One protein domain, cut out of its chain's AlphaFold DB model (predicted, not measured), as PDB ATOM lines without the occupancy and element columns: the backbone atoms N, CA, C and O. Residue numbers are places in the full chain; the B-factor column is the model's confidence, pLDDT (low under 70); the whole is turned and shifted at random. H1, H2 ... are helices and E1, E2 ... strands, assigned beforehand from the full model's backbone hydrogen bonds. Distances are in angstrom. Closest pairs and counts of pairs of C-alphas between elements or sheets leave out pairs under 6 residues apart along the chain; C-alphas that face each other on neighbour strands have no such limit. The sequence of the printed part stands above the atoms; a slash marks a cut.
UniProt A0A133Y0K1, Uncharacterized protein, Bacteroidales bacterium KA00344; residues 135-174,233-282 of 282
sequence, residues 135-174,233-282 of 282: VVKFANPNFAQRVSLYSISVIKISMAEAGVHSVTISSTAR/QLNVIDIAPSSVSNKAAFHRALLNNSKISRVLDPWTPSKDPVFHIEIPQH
ATOM      1  N   VAL A 135      -7.705 -12.934  36.991       83.06
ATOM      2  CA  VAL A 135      -7.142 -13.602  35.815       83.06
ATOM      3  C   VAL A 135      -8.248 -13.980  34.834       83.06
ATOM      4  O   VAL A 135      -9.064 -14.862  35.099       83.06
ATOM      5  N   VAL A 136      -8.237 -13.355  33.658       83.75
ATOM      6  CA  VAL A 136      -9.066 -13.778  32.523       83.75
ATOM      7  C   VAL A 136      -8.210 -14.648  31.612       83.75
ATOM      8  O   VAL A 136      -7.229 -14.184  31.038       83.75
ATOM      9  N   LYS A 137      -8.564 -15.928  31.509       89.81
ATOM     10  CA  LYS A 137      -7.909 -16.903  30.631       89.81
ATOM     11  C   LYS A 137      -8.693 -17.033  29.333       89.81
ATOM     12  O   LYS A 137      -9.912 -16.881  29.325       89.81
ATOM     13  N   PHE A 138      -8.012 -17.405  28.258       87.94
ATOM     14  CA  PHE A 138      -8.647 -17.725  26.984       87.94
ATOM     15  C   PHE A 138      -8.442 -19.203  26.674       87.94
ATOM     16  O   PHE A 138      -7.314 -19.691  26.715       87.94
ATOM     17  N   ALA A 139      -9.522 -19.918  26.344       84.06
ATOM     18  CA  ALA A 139      -9.433 -21.315  25.914       84.06
ATOM     19  C   ALA A 139      -8.658 -21.463  24.593       84.06
ATOM     20  O   ALA A 139      -8.029 -22.490  24.352       84.06
ATOM     21  N   ASN A 140      -8.679 -20.421  23.756       78.12
ATOM     22  CA  ASN A 140      -7.834 -20.285  22.578       78.12
ATOM     23  C   ASN A 140      -7.090 -18.938  22.643       78.12
ATOM     24  O   ASN A 140      -7.758 -17.905  22.729       78.12
ATOM     25  N   PRO A 141      -5.746 -18.909  22.561       74.69
ATOM     26  CA  PRO A 141      -4.967 -17.669  22.594       74.69
ATOM     27  C   PRO A 141      -5.403 -16.613  21.565       74.69
ATOM     28  O   PRO A 141      -5.352 -15.420  21.855       74.69
ATOM     29  N   ASN A 142      -5.906 -17.028  20.398       74.94
ATOM     30  CA  ASN A 142      -6.359 -16.110  19.347       74.94
ATOM     31  C   ASN A 142      -7.590 -15.285  19.758       74.94
ATOM     32  O   ASN A 142      -7.850 -14.235  19.174       74.94
ATOM     33  N   PHE A 143      -8.344 -15.720  20.773       80.69
ATOM     34  CA  PHE A 143      -9.488 -14.964  21.284       80.69
ATOM     35  C   PHE A 143      -9.078 -13.657  21.959       80.69
ATOM     36  O   PHE A 143      -9.848 -12.702  21.913       80.69
ATOM     37  N   ALA A 144      -7.864 -13.578  22.513       74.19
ATOM     38  CA  ALA A 144      -7.363 -12.359  23.143       74.19
ATOM     39  C   ALA A 144      -7.310 -11.172  22.167       74.19
ATOM     40  O   ALA A 144      -7.496 -10.034  22.576       74.19
ATOM     41  N   GLN A 145      -7.122 -11.438  20.870       77.44
ATOM     42  CA  GLN A 145      -7.078 -10.407  19.827       77.44
ATOM     43  C   GLN A 145      -8.472  -9.913  19.405       77.44
ATOM     44  O   GLN A 145      -8.584  -8.928  18.684       77.44
ATOM     45  N   ARG A 146      -9.538 -10.611  19.817       79.50
ATOM     46  CA  ARG A 146     -10.929 -10.344  19.408       79.50
ATOM     47  C   ARG A 146     -11.801  -9.823  20.548       79.50
ATOM     48  O   ARG A 146     -12.983  -9.564  20.343       79.50
ATOM     49  N   VAL A 147     -11.235  -9.698  21.746       80.75
ATOM     50  CA  VAL A 147     -11.900  -9.144  22.926       80.75
ATOM     51  C   VAL A 147     -11.209  -7.838  23.286       80.75
ATOM     52  O   VAL A 147      -9.995  -7.805  23.469       80.75
ATOM     53  N   SER A 148     -11.974  -6.755  23.378       77.69
ATOM     54  CA  SER A 148     -11.424  -5.444  23.705       77.69
ATOM     55  C   SER A 148     -10.978  -5.366  25.167       77.69
ATOM     56  O   SER A 148     -11.529  -6.030  26.051       77.69
ATOM     57  N   LEU A 149     -10.009  -4.490  25.452       72.94
ATOM     58  CA  LEU A 149      -9.600  -4.182  26.829       72.94
ATOM     59  C   LEU A 149     -10.768  -3.638  27.662       72.94
ATOM     60  O   LEU A 149     -10.862  -3.924  28.857       72.94
ATOM     61  N   TYR A 150     -11.683  -2.907  27.020       76.88
ATOM     62  CA  TYR A 150     -12.926  -2.448  27.628       76.88
ATOM     63  C   TYR A 150     -13.768  -3.624  28.140       76.88
ATOM     64  O   TYR A 150     -14.087  -3.680  29.327       76.88
ATOM     65  N   SER A 151     -14.039  -4.619  27.290       80.88
ATOM     66  CA  SER A 151     -14.793  -5.817  27.672       80.88
ATOM     67  C   SER A 151     -14.102  -6.618  28.779       80.88
ATOM     68  O   SER A 151     -14.761  -7.075  29.712       80.88
ATOM     69  N   ILE A 152     -12.769  -6.748  28.730       77.81
ATOM     70  CA  ILE A 152     -11.996  -7.377  29.815       77.81
ATOM     71  C   ILE A 152     -12.183  -6.619  31.132       77.81
ATOM     72  O   ILE A 152     -12.373  -7.250  32.170       77.81
ATOM     73  N   SER A 153     -12.178  -5.285  31.098       69.00
ATOM     74  CA  SER A 153     -12.377  -4.453  32.290       69.00
ATOM     75  C   SER A 153     -13.782  -4.638  32.870       69.00
ATOM     76  O   SER A 153     -13.923  -4.875  34.067       69.00
ATOM     77  N   VAL A 154     -14.815  -4.630  32.019       78.06
ATOM     78  CA  VAL A 154     -16.213  -4.887  32.410       78.06
ATOM     79  C   VAL A 154     -16.356  -6.251  33.096       78.06
ATOM     80  O   VAL A 154     -16.931  -6.330  34.182       78.06
ATOM     81  N   ILE A 155     -15.773  -7.311  32.522       82.50
ATOM     82  CA  ILE A 155     -15.784  -8.658  33.118       82.50
ATOM     83  C   ILE A 155     -15.091  -8.656  34.479       82.50
ATOM     84  O   ILE A 155     -15.601  -9.242  35.433       82.50
ATOM     85  N   LYS A 156     -13.938  -7.995  34.591       79.94
ATOM     86  CA  LYS A 156     -13.154  -7.965  35.828       79.94
ATOM     87  C   LYS A 156     -13.823  -7.180  36.956       79.94
ATOM     88  O   LYS A 156     -13.682  -7.563  38.113       79.94
ATOM     89  N   ILE A 157     -14.605  -6.150  36.638       75.12
ATOM     90  CA  ILE A 157     -15.463  -5.467  37.619       75.12
ATOM     91  C   ILE A 157     -16.502  -6.449  38.173       75.12
ATOM     92  O   ILE A 157     -16.603  -6.609  39.389       75.12
ATOM     93  N   SER A 158     -17.205  -7.177  37.298       81.94
ATOM     94  CA  SER A 158     -18.180  -8.190  37.730       81.94
ATOM     95  C   SER A 158     -17.518  -9.353  38.487       81.94
ATOM     96  O   SER A 158     -18.091  -9.890  39.432       81.94
ATOM     97  N   MET A 159     -16.288  -9.728  38.126       84.69
ATOM     98  CA  MET A 159     -15.471 -10.690  38.874       84.69
ATOM     99  C   MET A 159     -15.175 -10.198  40.294       84.69
ATOM    100  O   MET A 159     -15.333 -10.961  41.246       84.69
ATOM    101  N   ALA A 160     -14.779  -8.935  40.449       76.00
ATOM    102  CA  ALA A 160     -14.466  -8.352  41.745       76.00
ATOM    103  C   ALA A 160     -15.694  -8.234  42.654       76.00
ATOM    104  O   ALA A 160     -15.618  -8.610  43.822       76.00
ATOM    105  N   GLU A 161     -16.833  -7.790  42.116       75.88
ATOM    106  CA  GLU A 161     -18.111  -7.751  42.842       75.88
ATOM    107  C   GLU A 161     -18.539  -9.152  43.308       75.88
ATOM    108  O   GLU A 161     -19.023  -9.330  44.424       75.88
ATOM    109  N   ALA A 162     -18.299 -10.170  42.479       81.00
ATOM    110  CA  ALA A 162     -18.640 -11.553  42.786       81.00
ATOM    111  C   ALA A 162     -17.602 -12.301  43.645       81.00
ATOM    112  O   ALA A 162     -17.844 -13.454  44.017       81.00
ATOM    113  N   GLY A 163     -16.434 -11.707  43.918       78.31
ATOM    114  CA  GLY A 163     -15.304 -12.393  44.560       78.31
ATOM    115  C   GLY A 163     -14.705 -13.536  43.719       78.31
ATOM    116  O   GLY A 163     -14.127 -14.485  44.257       78.31
ATOM    117  N   VAL A 164     -14.855 -13.487  42.392       83.56
ATOM    118  CA  VAL A 164     -14.351 -14.495  41.447       83.56
ATOM    119  C   VAL A 164     -12.982 -14.075  40.924       83.56
ATOM    120  O   VAL A 164     -12.863 -13.111  40.186       83.56
ATOM    121  N   HIS A 165     -11.931 -14.822  41.255       83.62
ATOM    122  CA  HIS A 165     -10.550 -14.419  40.949       83.62
ATOM    123  C   HIS A 165     -10.042 -14.900  39.584       83.62
ATOM    124  O   HIS A 165      -9.066 -14.373  39.058       83.62
ATOM    125  N   SER A 166     -10.695 -15.896  38.983       88.62
ATOM    126  CA  SER A 166     -10.336 -16.404  37.661       88.62
ATOM    127  C   SER A 166     -11.584 -16.773  36.876       88.62
ATOM    128  O   SER A 166     -12.512 -17.351  37.434       88.62
ATOM    129  N   VAL A 167     -11.561 -16.494  35.576       92.19
ATOM    130  CA  VAL A 167     -12.555 -16.975  34.606       92.19
ATOM    131  C   VAL A 167     -11.858 -17.405  33.318       92.19
ATOM    132  O   VAL A 167     -10.760 -16.933  33.017       92.19
ATOM    133  N   THR A 168     -12.491 -18.285  32.547       94.75
ATOM    134  CA  THR A 168     -12.019 -18.705  31.224       94.75
ATOM    135  C   THR A 168     -13.044 -18.328  30.165       94.75
ATOM    136  O   THR A 168     -14.152 -18.867  30.155       94.75
ATOM    137  N   ILE A 169     -12.647 -17.457  29.237       92.69
ATOM    138  CA  ILE A 169     -13.383 -17.180  28.004       92.69
ATOM    139  C   ILE A 169     -13.225 -18.394  27.086       92.69
ATOM    140  O   ILE A 169     -12.136 -18.673  26.570       92.69
ATOM    141  N   SER A 170     -14.310 -19.145  26.916       88.62
ATOM    142  CA  SER A 170     -14.365 -20.352  26.087       88.62
ATOM    143  C   SER A 170     -14.619 -20.058  24.616       88.62
ATOM    144  O   SER A 170     -14.333 -20.905  23.773       88.62
ATOM    145  N   SER A 171     -15.182 -18.892  24.302       85.75
ATOM    146  CA  SER A 171     -15.619 -18.543  22.953       85.75
ATOM    147  C   SER A 171     -15.883 -17.032  22.857       85.75
ATOM    148  O   SER A 171     -16.206 -16.389  23.853       85.75
ATOM    149  N   THR A 172     -15.655 -16.447  21.680       87.81
ATOM    150  CA  THR A 172     -15.859 -15.014  21.393       87.81
ATOM    151  C   THR A 172     -16.260 -14.833  19.922       87.81
ATOM    152  O   THR A 172     -16.735 -15.788  19.306       87.81
ATOM    153  N   ALA A 173     -16.080 -13.646  19.343       83.69
ATOM    154  CA  ALA A 173     -16.329 -13.362  17.940       83.69
ATOM    155  C   ALA A 173     -15.666 -14.375  16.985       83.69
ATOM    156  O   ALA A 173     -14.491 -14.740  17.131       83.69
ATOM    157  N   ARG A 174     -16.436 -14.812  15.987       83.31
ATOM    158  CA  ARG A 174     -16.104 -15.825  14.984       83.31
ATOM    159  C   ARG A 174     -16.316 -15.283  13.582       83.31
ATOM    160  O   ARG A 174     -17.290 -14.577  13.329       83.31
ATOM    161  N   GLN A 233     -18.180  -3.344  17.281       85.19
ATOM    162  CA  GLN A 233     -19.459  -2.779  17.722       85.19
ATOM    163  C   GLN A 233     -20.071  -3.585  18.873       85.19
ATOM    164  O   GLN A 233     -20.737  -3.024  19.739       85.19
ATOM    165  N   LEU A 234     -19.852  -4.905  18.905       85.88
ATOM    166  CA  LEU A 234     -20.403  -5.787  19.931       85.88
ATOM    167  C   LEU A 234     -19.451  -6.943  20.243       85.88
ATOM    168  O   LEU A 234     -19.241  -7.833  19.422       85.88
ATOM    169  N   ASN A 235     -18.906  -6.978  21.456       89.38
ATOM    170  CA  ASN A 235     -18.181  -8.145  21.949       89.38
ATOM    171  C   ASN A 235     -19.168  -9.156  22.533       89.38
ATOM    172  O   ASN A 235     -19.800  -8.901  23.555       89.38
ATOM    173  N   VAL A 236     -19.267 -10.308  21.877       91.88
ATOM    174  CA  VAL A 236     -20.055 -11.456  22.333       91.88
ATOM    175  C   VAL A 236     -19.095 -12.479  22.913       91.88
ATOM    176  O   VAL A 236     -18.221 -12.963  22.193       91.88
ATOM    177  N   ILE A 237     -19.219 -12.762  24.205       93.81
ATOM    178  CA  ILE A 237     -18.227 -13.513  24.977       93.81
ATOM    179  C   ILE A 237     -18.932 -14.629  25.739       93.81
ATOM    180  O   ILE A 237     -19.867 -14.371  26.488       93.81
ATOM    181  N   ASP A 238     -18.413 -15.848  25.613       93.31
ATOM    182  CA  ASP A 238     -18.846 -16.985  26.418       93.31
ATOM    183  C   ASP A 238     -17.801 -17.286  27.483       93.31
ATOM    184  O   ASP A 238     -16.642 -17.583  27.166       93.31
ATOM    185  N   ILE A 239     -18.217 -17.278  28.744       94.62
ATOM    186  CA  ILE A 239     -17.390 -17.699  29.874       94.62
ATOM    187  C   ILE A 239     -17.819 -19.099  30.314       94.62
ATOM    188  O   ILE A 239     -18.993 -19.362  30.585       94.62
ATOM    189  N   ALA A 240     -16.846 -20.005  30.425       93.38
ATOM    190  CA  ALA A 240     -17.079 -21.382  30.840       93.38
ATOM    191  C   ALA A 240     -17.515 -21.433  32.315       93.38
ATOM    192  O   ALA A 240     -16.707 -21.088  33.187       93.38
ATOM    193  N   PRO A 241     -18.721 -21.931  32.657       92.50
ATOM    194  CA  PRO A 241     -19.172 -21.941  34.048       92.50
ATOM    195  C   PRO A 241     -18.280 -22.774  34.969       92.50
ATOM    196  O   PRO A 241     -18.138 -22.453  36.148       92.50
ATOM    197  N   SER A 242     -17.632 -23.818  34.445       93.38
ATOM    198  CA  SER A 242     -16.662 -24.638  35.185       93.38
ATOM    199  C   SER A 242     -15.463 -23.840  35.706       93.38
ATOM    200  O   SER A 242     -14.876 -24.232  36.708       93.38
ATOM    201  N   SER A 243     -15.128 -22.708  35.076       92.56
ATOM    202  CA  SER A 243     -14.040 -21.819  35.507       92.56
ATOM    203  C   SER A 243     -14.439 -20.829  36.605       92.56
ATOM    204  O   SER A 243     -13.566 -20.214  37.207       92.56
ATOM    205  N   VAL A 244     -15.738 -20.680  36.884       93.56
ATOM    206  CA  VAL A 244     -16.275 -19.685  37.820       93.56
ATOM    207  C   VAL A 244     -16.512 -20.335  39.185       93.56
ATOM    208  O   VAL A 244     -17.350 -21.239  39.316       93.56
ATOM    209  N   SER A 245     -15.794 -19.859  40.208       91.19
ATOM    210  CA  SER A 245     -15.869 -20.375  41.583       91.19
ATOM    211  C   SER A 245     -17.227 -20.107  42.240       91.19
ATOM    212  O   SER A 245     -17.836 -21.026  42.781       91.19
ATOM    213  N   ASN A 246     -17.743 -18.878  42.135       90.94
ATOM    214  CA  ASN A 246     -19.038 -18.476  42.685       90.94
ATOM    215  C   ASN A 246     -20.006 -18.047  41.572       90.94
ATOM    216  O   ASN A 246     -20.184 -16.864  41.286       90.94
ATOM    217  N   LYS A 247     -20.632 -19.034  40.928       94.44
ATOM    218  CA  LYS A 247     -21.491 -18.824  39.751       94.44
ATOM    219  C   LYS A 247     -22.708 -17.942  40.040       94.44
ATOM    220  O   LYS A 247     -23.042 -17.099  39.220       94.44
ATOM    221  N   ALA A 248     -23.342 -18.109  41.202       93.25
ATOM    222  CA  ALA A 248     -24.534 -17.344  41.571       93.25
ATOM    223  C   ALA A 248     -24.210 -15.868  41.845       93.25
ATOM    224  O   ALA A 248     -24.950 -14.985  41.415       93.25
ATOM    225  N   ALA A 249     -23.099 -15.581  42.534       88.56
ATOM    226  CA  ALA A 249     -22.654 -14.200  42.714       88.56
ATOM    227  C   ALA A 249     -22.232 -13.574  41.381       88.56
ATOM    228  O   ALA A 249     -22.606 -12.438  41.108       88.56
ATOM    229  N   PHE A 250     -21.531 -14.332  40.533       93.62
ATOM    230  CA  PHE A 250     -21.099 -13.857  39.221       93.62
ATOM    231  C   PHE A 250     -22.275 -13.546  38.298       93.62
ATOM    232  O   PHE A 250     -22.314 -12.467  37.726       93.62
ATOM    233  N   HIS A 251     -23.281 -14.423  38.237       93.81
ATOM    234  CA  HIS A 251     -24.544 -14.164  37.543       93.81
ATOM    235  C   HIS A 251     -25.159 -12.814  37.946       93.81
ATOM    236  O   HIS A 251     -25.440 -11.976  37.089       93.81
ATOM    237  N   ARG A 252     -25.312 -12.563  39.255       89.81
ATOM    238  CA  ARG A 252     -25.869 -11.295  39.761       89.81
ATOM    239  C   ARG A 252     -25.000 -10.094  39.385       89.81
ATOM    240  O   ARG A 252     -25.535  -9.094  38.926       89.81
ATOM    241  N   ALA A 253     -23.682 -10.215  39.525       85.25
ATOM    242  CA  ALA A 253     -22.741  -9.158  39.165       85.25
ATOM    243  C   ALA A 253     -22.717  -8.865  37.654       85.25
ATOM    244  O   ALA A 253     -22.434  -7.741  37.246       85.25
ATOM    245  N   LEU A 254     -23.005  -9.853  36.802       90.44
ATOM    246  CA  LEU A 254     -23.170  -9.638  35.364       90.44
ATOM    247  C   LEU A 254     -24.491  -8.917  35.060       90.44
ATOM    248  O   LEU A 254     -24.492  -7.971  34.280       90.44
ATOM    249  N   LEU A 255     -25.600  -9.315  35.697       87.38
ATOM    250  CA  LEU A 255     -26.905  -8.666  35.514       87.38
ATOM    251  C   LEU A 255     -26.940  -7.216  36.015       87.38
ATOM    252  O   LEU A 255     -27.600  -6.376  35.409       87.38
ATOM    253  N   ASN A 256     -26.233  -6.919  37.105       81.62
ATOM    254  CA  ASN A 256     -26.177  -5.576  37.686       81.62
ATOM    255  C   ASN A 256     -25.223  -4.631  36.936       81.62
ATOM    256  O   ASN A 256     -25.236  -3.420  37.165       81.62
ATOM    257  N   ASN A 257     -24.385  -5.158  36.041       80.62
ATOM    258  CA  ASN A 257     -23.416  -4.354  35.318       80.62
ATOM    259  C   ASN A 257     -24.073  -3.662  34.117       80.62
ATOM    260  O   ASN A 257     -24.253  -4.257  33.058       80.62
ATOM    261  N   SER A 258     -24.364  -2.366  34.262       82.38
ATOM    262  CA  SER A 258     -25.009  -1.533  33.228       82.38
ATOM    263  C   SER A 258     -24.283  -1.471  31.874       82.38
ATOM    264  O   SER A 258     -24.861  -1.005  30.896       82.38
ATOM    265  N   LYS A 259     -23.018  -1.909  31.796       83.25
ATOM    266  CA  LYS A 259     -22.250  -1.976  30.541       83.25
ATOM    267  C   LYS A 259     -22.500  -3.260  29.751       83.25
ATOM    268  O   LYS A 259     -22.116  -3.346  28.586       83.25
ATOM    269  N   ILE A 260     -23.137  -4.253  30.365       88.62
ATOM    270  CA  ILE A 260     -23.518  -5.502  29.718       88.62
ATOM    271  C   ILE A 260     -24.950  -5.350  29.211       88.62
ATOM    272  O   ILE A 260     -25.891  -5.202  29.982       88.62
ATOM    273  N   SER A 261     -25.118  -5.387  27.891       91.94
ATOM    274  CA  SER A 261     -26.434  -5.232  27.256       91.94
ATOM    275  C   SER A 261     -27.301  -6.484  27.361       91.94
ATOM    276  O   SER A 261     -28.529  -6.403  27.308       91.94
ATOM    277  N   ARG A 262     -26.668  -7.656  27.494       93.25
ATOM    278  CA  ARG A 262     -27.358  -8.940  27.583       93.25
ATOM    279  C   ARG A 262     -26.518  -9.971  28.322       93.25
ATOM    280  O   ARG A 262     -25.322 -10.084  28.071       93.25
ATOM    281  N   VAL A 263     -27.187 -10.761  29.160       94.00
ATOM    282  CA  VAL A 263     -26.649 -11.958  29.814       94.00
ATOM    283  C   VAL A 263     -27.589 -13.121  29.512       94.00
ATOM    284  O   VAL A 263     -28.802 -12.987  29.680       94.00
ATOM    285  N   LEU A 264     -27.045 -14.244  29.052       92.19
ATOM    286  CA  LEU A 264     -27.735 -15.527  28.934       92.19
ATOM    287  C   LEU A 264     -26.873 -16.575  29.630       92.19
ATOM    288  O   LEU A 264     -25.686 -16.682  29.352       92.19
ATOM    289  N   ASP A 265     -27.460 -17.315  30.560       91.06
ATOM    290  CA  ASP A 265     -26.749 -18.317  31.356       91.06
ATOM    291  C   ASP A 265     -27.707 -19.372  31.948       91.06
ATOM    292  O   ASP A 265     -28.919 -19.309  31.675       91.06
ATOM    293  N   PRO A 266     -27.222 -20.343  32.754       88.19
ATOM    294  CA  PRO A 266     -28.063 -21.422  33.268       88.19
ATOM    295  C   PRO A 266     -29.225 -20.966  34.160       88.19
ATOM    296  O   PRO A 266     -30.160 -21.741  34.370       88.19
ATOM    297  N   TRP A 267     -29.177 -19.739  34.693       89.00
ATOM    298  CA  TRP A 267     -30.213 -19.158  35.553       89.00
ATOM    299  C   TRP A 267     -31.207 -18.285  34.786       89.00
ATOM    300  O   TRP A 267     -32.308 -18.030  35.277       89.00
ATOM    301  N   THR A 268     -30.866 -17.854  33.572       88.06
ATOM    302  CA  THR A 268     -31.802 -17.132  32.699       88.06
ATOM    303  C   THR A 268     -32.861 -18.060  32.082       88.06
ATOM    304  O   THR A 268     -32.636 -19.268  31.970       88.06
ATOM    305  N   PRO A 269     -34.012 -17.535  31.609       86.62
ATOM    306  CA  PRO A 269     -35.060 -18.355  30.991       86.62
ATOM    307  C   PRO A 269     -34.598 -19.204  29.797       86.62
ATOM    308  O   PRO A 269     -35.172 -20.263  29.550       86.62
ATOM    309  N   SER A 270     -33.560 -18.773  29.070       80.75
ATOM    310  CA  SER A 270     -32.974 -19.549  27.969       80.75
ATOM    311  C   SER A 270     -32.172 -20.766  28.438       80.75
ATOM    312  O   SER A 270     -31.941 -21.658  27.625       80.75
ATOM    313  N   LYS A 271     -31.778 -20.820  29.721       84.31
ATOM    314  CA  LYS A 271     -30.954 -21.877  30.333       84.31
ATOM    315  C   LYS A 271     -29.688 -22.169  29.529       84.31
ATOM    316  O   LYS A 271     -29.389 -23.323  29.222       84.31
ATOM    317  N   ASP A 272     -28.984 -21.110  29.144       81.44
ATOM    318  CA  ASP A 272     -27.792 -21.245  28.317       81.44
ATOM    319  C   ASP A 272     -26.703 -22.008  29.094       81.44
ATOM    320  O   ASP A 272     -26.485 -21.711  30.268       81.44
ATOM    321  N   PRO A 273     -26.047 -23.030  28.520       85.69
ATOM    322  CA  PRO A 273     -25.038 -23.808  29.235       85.69
ATOM    323  C   PRO A 273     -23.760 -23.024  29.562       85.69
ATOM    324  O   PRO A 273     -22.935 -23.540  30.319       85.69
ATOM    325  N   VAL A 274     -23.561 -21.826  29.004       90.25
ATOM    326  CA  VAL A 274     -22.421 -20.941  29.292       90.25
ATOM    327  C   VAL A 274     -22.884 -19.597  29.846       90.25
ATOM    328  O   VAL A 274     -24.057 -19.271  29.778       90.25
ATOM    329  N   PHE A 275     -21.967 -18.801  30.399       93.38
ATOM    330  CA  PHE A 275     -22.238 -17.382  30.640       93.38
ATOM    331  C   PHE A 275     -21.987 -16.609  29.343       93.38
ATOM    332  O   PHE A 275     -20.854 -16.198  29.085       93.38
ATOM    333  N   HIS A 276     -23.022 -16.449  28.526       93.94
ATOM    334  CA  HIS A 276     -23.004 -15.631  27.315       93.94
ATOM    335  C   HIS A 276     -23.296 -14.179  27.682       93.94
ATOM    336  O   HIS A 276     -24.345 -13.868  28.253       93.94
ATOM    337  N   ILE A 277     -22.378 -13.281  27.341       94.25
ATOM    338  CA  ILE A 277     -22.508 -11.845  27.591       94.25
ATOM    339  C   ILE A 277     -22.301 -11.042  26.310       94.25
ATOM    340  O   ILE A 277     -21.450 -11.367  25.481       94.25
ATOM    341  N   GLU A 278     -23.071  -9.967  26.165       93.75
ATOM    342  CA  GLU A 278     -22.980  -9.041  25.034       93.75
ATOM    343  C   GLU A 278     -22.623  -7.640  25.539       93.75
ATOM    344  O   GLU A 278     -23.405  -7.005  26.256       93.75
ATOM    345  N   ILE A 279     -21.439  -7.154  25.160       85.75
ATOM    346  CA  ILE A 279     -20.893  -5.859  25.581       85.75
ATOM    347  C   ILE A 279     -20.794  -4.944  24.353       85.75
ATOM    348  O   ILE A 279     -19.934  -5.175  23.490       85.75
ATOM    349  N   PRO A 280     -21.657  -3.919  24.241       85.06
ATOM    350  CA  PRO A 280     -21.551  -2.911  23.192       85.06
ATOM    351  C   PRO A 280     -20.203  -2.193  23.255       85.06
ATOM    352  O   PRO A 280     -19.666  -1.954  24.334       85.06
ATOM    353  N   GLN A 281     -19.644  -1.882  22.092       78.56
ATOM    354  CA  GLN A 281     -18.409  -1.119  21.956       78.56
ATOM    355  C   GLN A 281     -18.776   0.286  21.466       78.56
ATOM    356  O   GLN A 281     -19.549   0.423  20.513       78.56
ATOM    357  N   HIS A 282     -18.262   1.310  22.146       65.06
ATOM    358  CA  HIS A 282     -18.520   2.725  21.879       65.06
ATOM    359  C   HIS A 282     -17.204   3.493  21.856       65.06
ATOM    360  O   HIS A 282     -16.307   3.112  22.645       65.06
TER     361      HIS A 282
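AT A GLANCE: This is residues 135 to 174 and 233 to 282 of the 282 residues of an uncharacterized protein of Bacteroidales bacterium KA00344 (UniProt A0A133Y0K1). One strongly twisted sheet of five strands makes a wall, with H2 and H3 packed over one face as a second layer and the short H1 only grazing the sheet near E1 and E2. The printed part has 90 residues, with three named helices and five named strands in the order E1 H1 H2 E2 E3 H3 E4 E5. The sheet's order is E1 E2 E3 E5 E4, mixed, and the class is mixed, helices and strands. The whole is compact, with a radius of gyration of the C-alphas of 11.6 A and spans of 29 by 23 by 23 A.

HOW THE PARTS SIT: Begin at E3, residues 234 to 239, antiparallel to E5, residues 275 to 280, with N 237 and O 277 within hydrogen-bond range at 2.9 A. E5 forms a hairpin with edge strand E4, residues 262 to 264; look at N 264 and O 276, 2.8 A. On E3's other side is E2, residues 166 to 171, antiparallel, with N 170 and O 238 at 2.8 A. E2 is parallel to edge strand E1, residues 135 to 138, with N 137 and O 167 at 2.8 A. H2, residues 149 to 161, stands up from the sheet at 48 degrees. H3, residues 247 to 255, touches H2 at a steep tilt of 54 degrees, opposite ways; the closest C-alphas, of Ser 158 and Ala 253, are 4.9 A apart. H1, residues 141 to 145, only grazes the sheet. E1, H1 H2, E2 are a strand-helix-strand unit, parallel neighbour strands with helices between, its crossover left-handed; E3, H3, E4 are a split one, with E5 between its strands, right-handed. Every O i to N i+4 pair is within range in H2 and H3; H1 has 0 of 1, but 2 of 2 O i to N i+3 pairs.

IN THESE COORDINATES: Find C-alpha 135 at (-7.142, -13.602, 35.815), where E1 begins. H2 runs 18.5 A from C-alpha 149 at (-9.600, -4.182, 26.829); E5 runs 16.3 A to C-alpha 280 at (-21.551, -2.911, 23.192).

THE WHOLE: The C-alphas of Pro 141 and Pro 269 are farthest apart, 31.3 A. Residues 175 to 232 are not printed; C-alphas 174 and 233 are 13.7 A apart across the cut. Of the links printed whole, none is long. Residues 153 and 282 have pLDDT under 70.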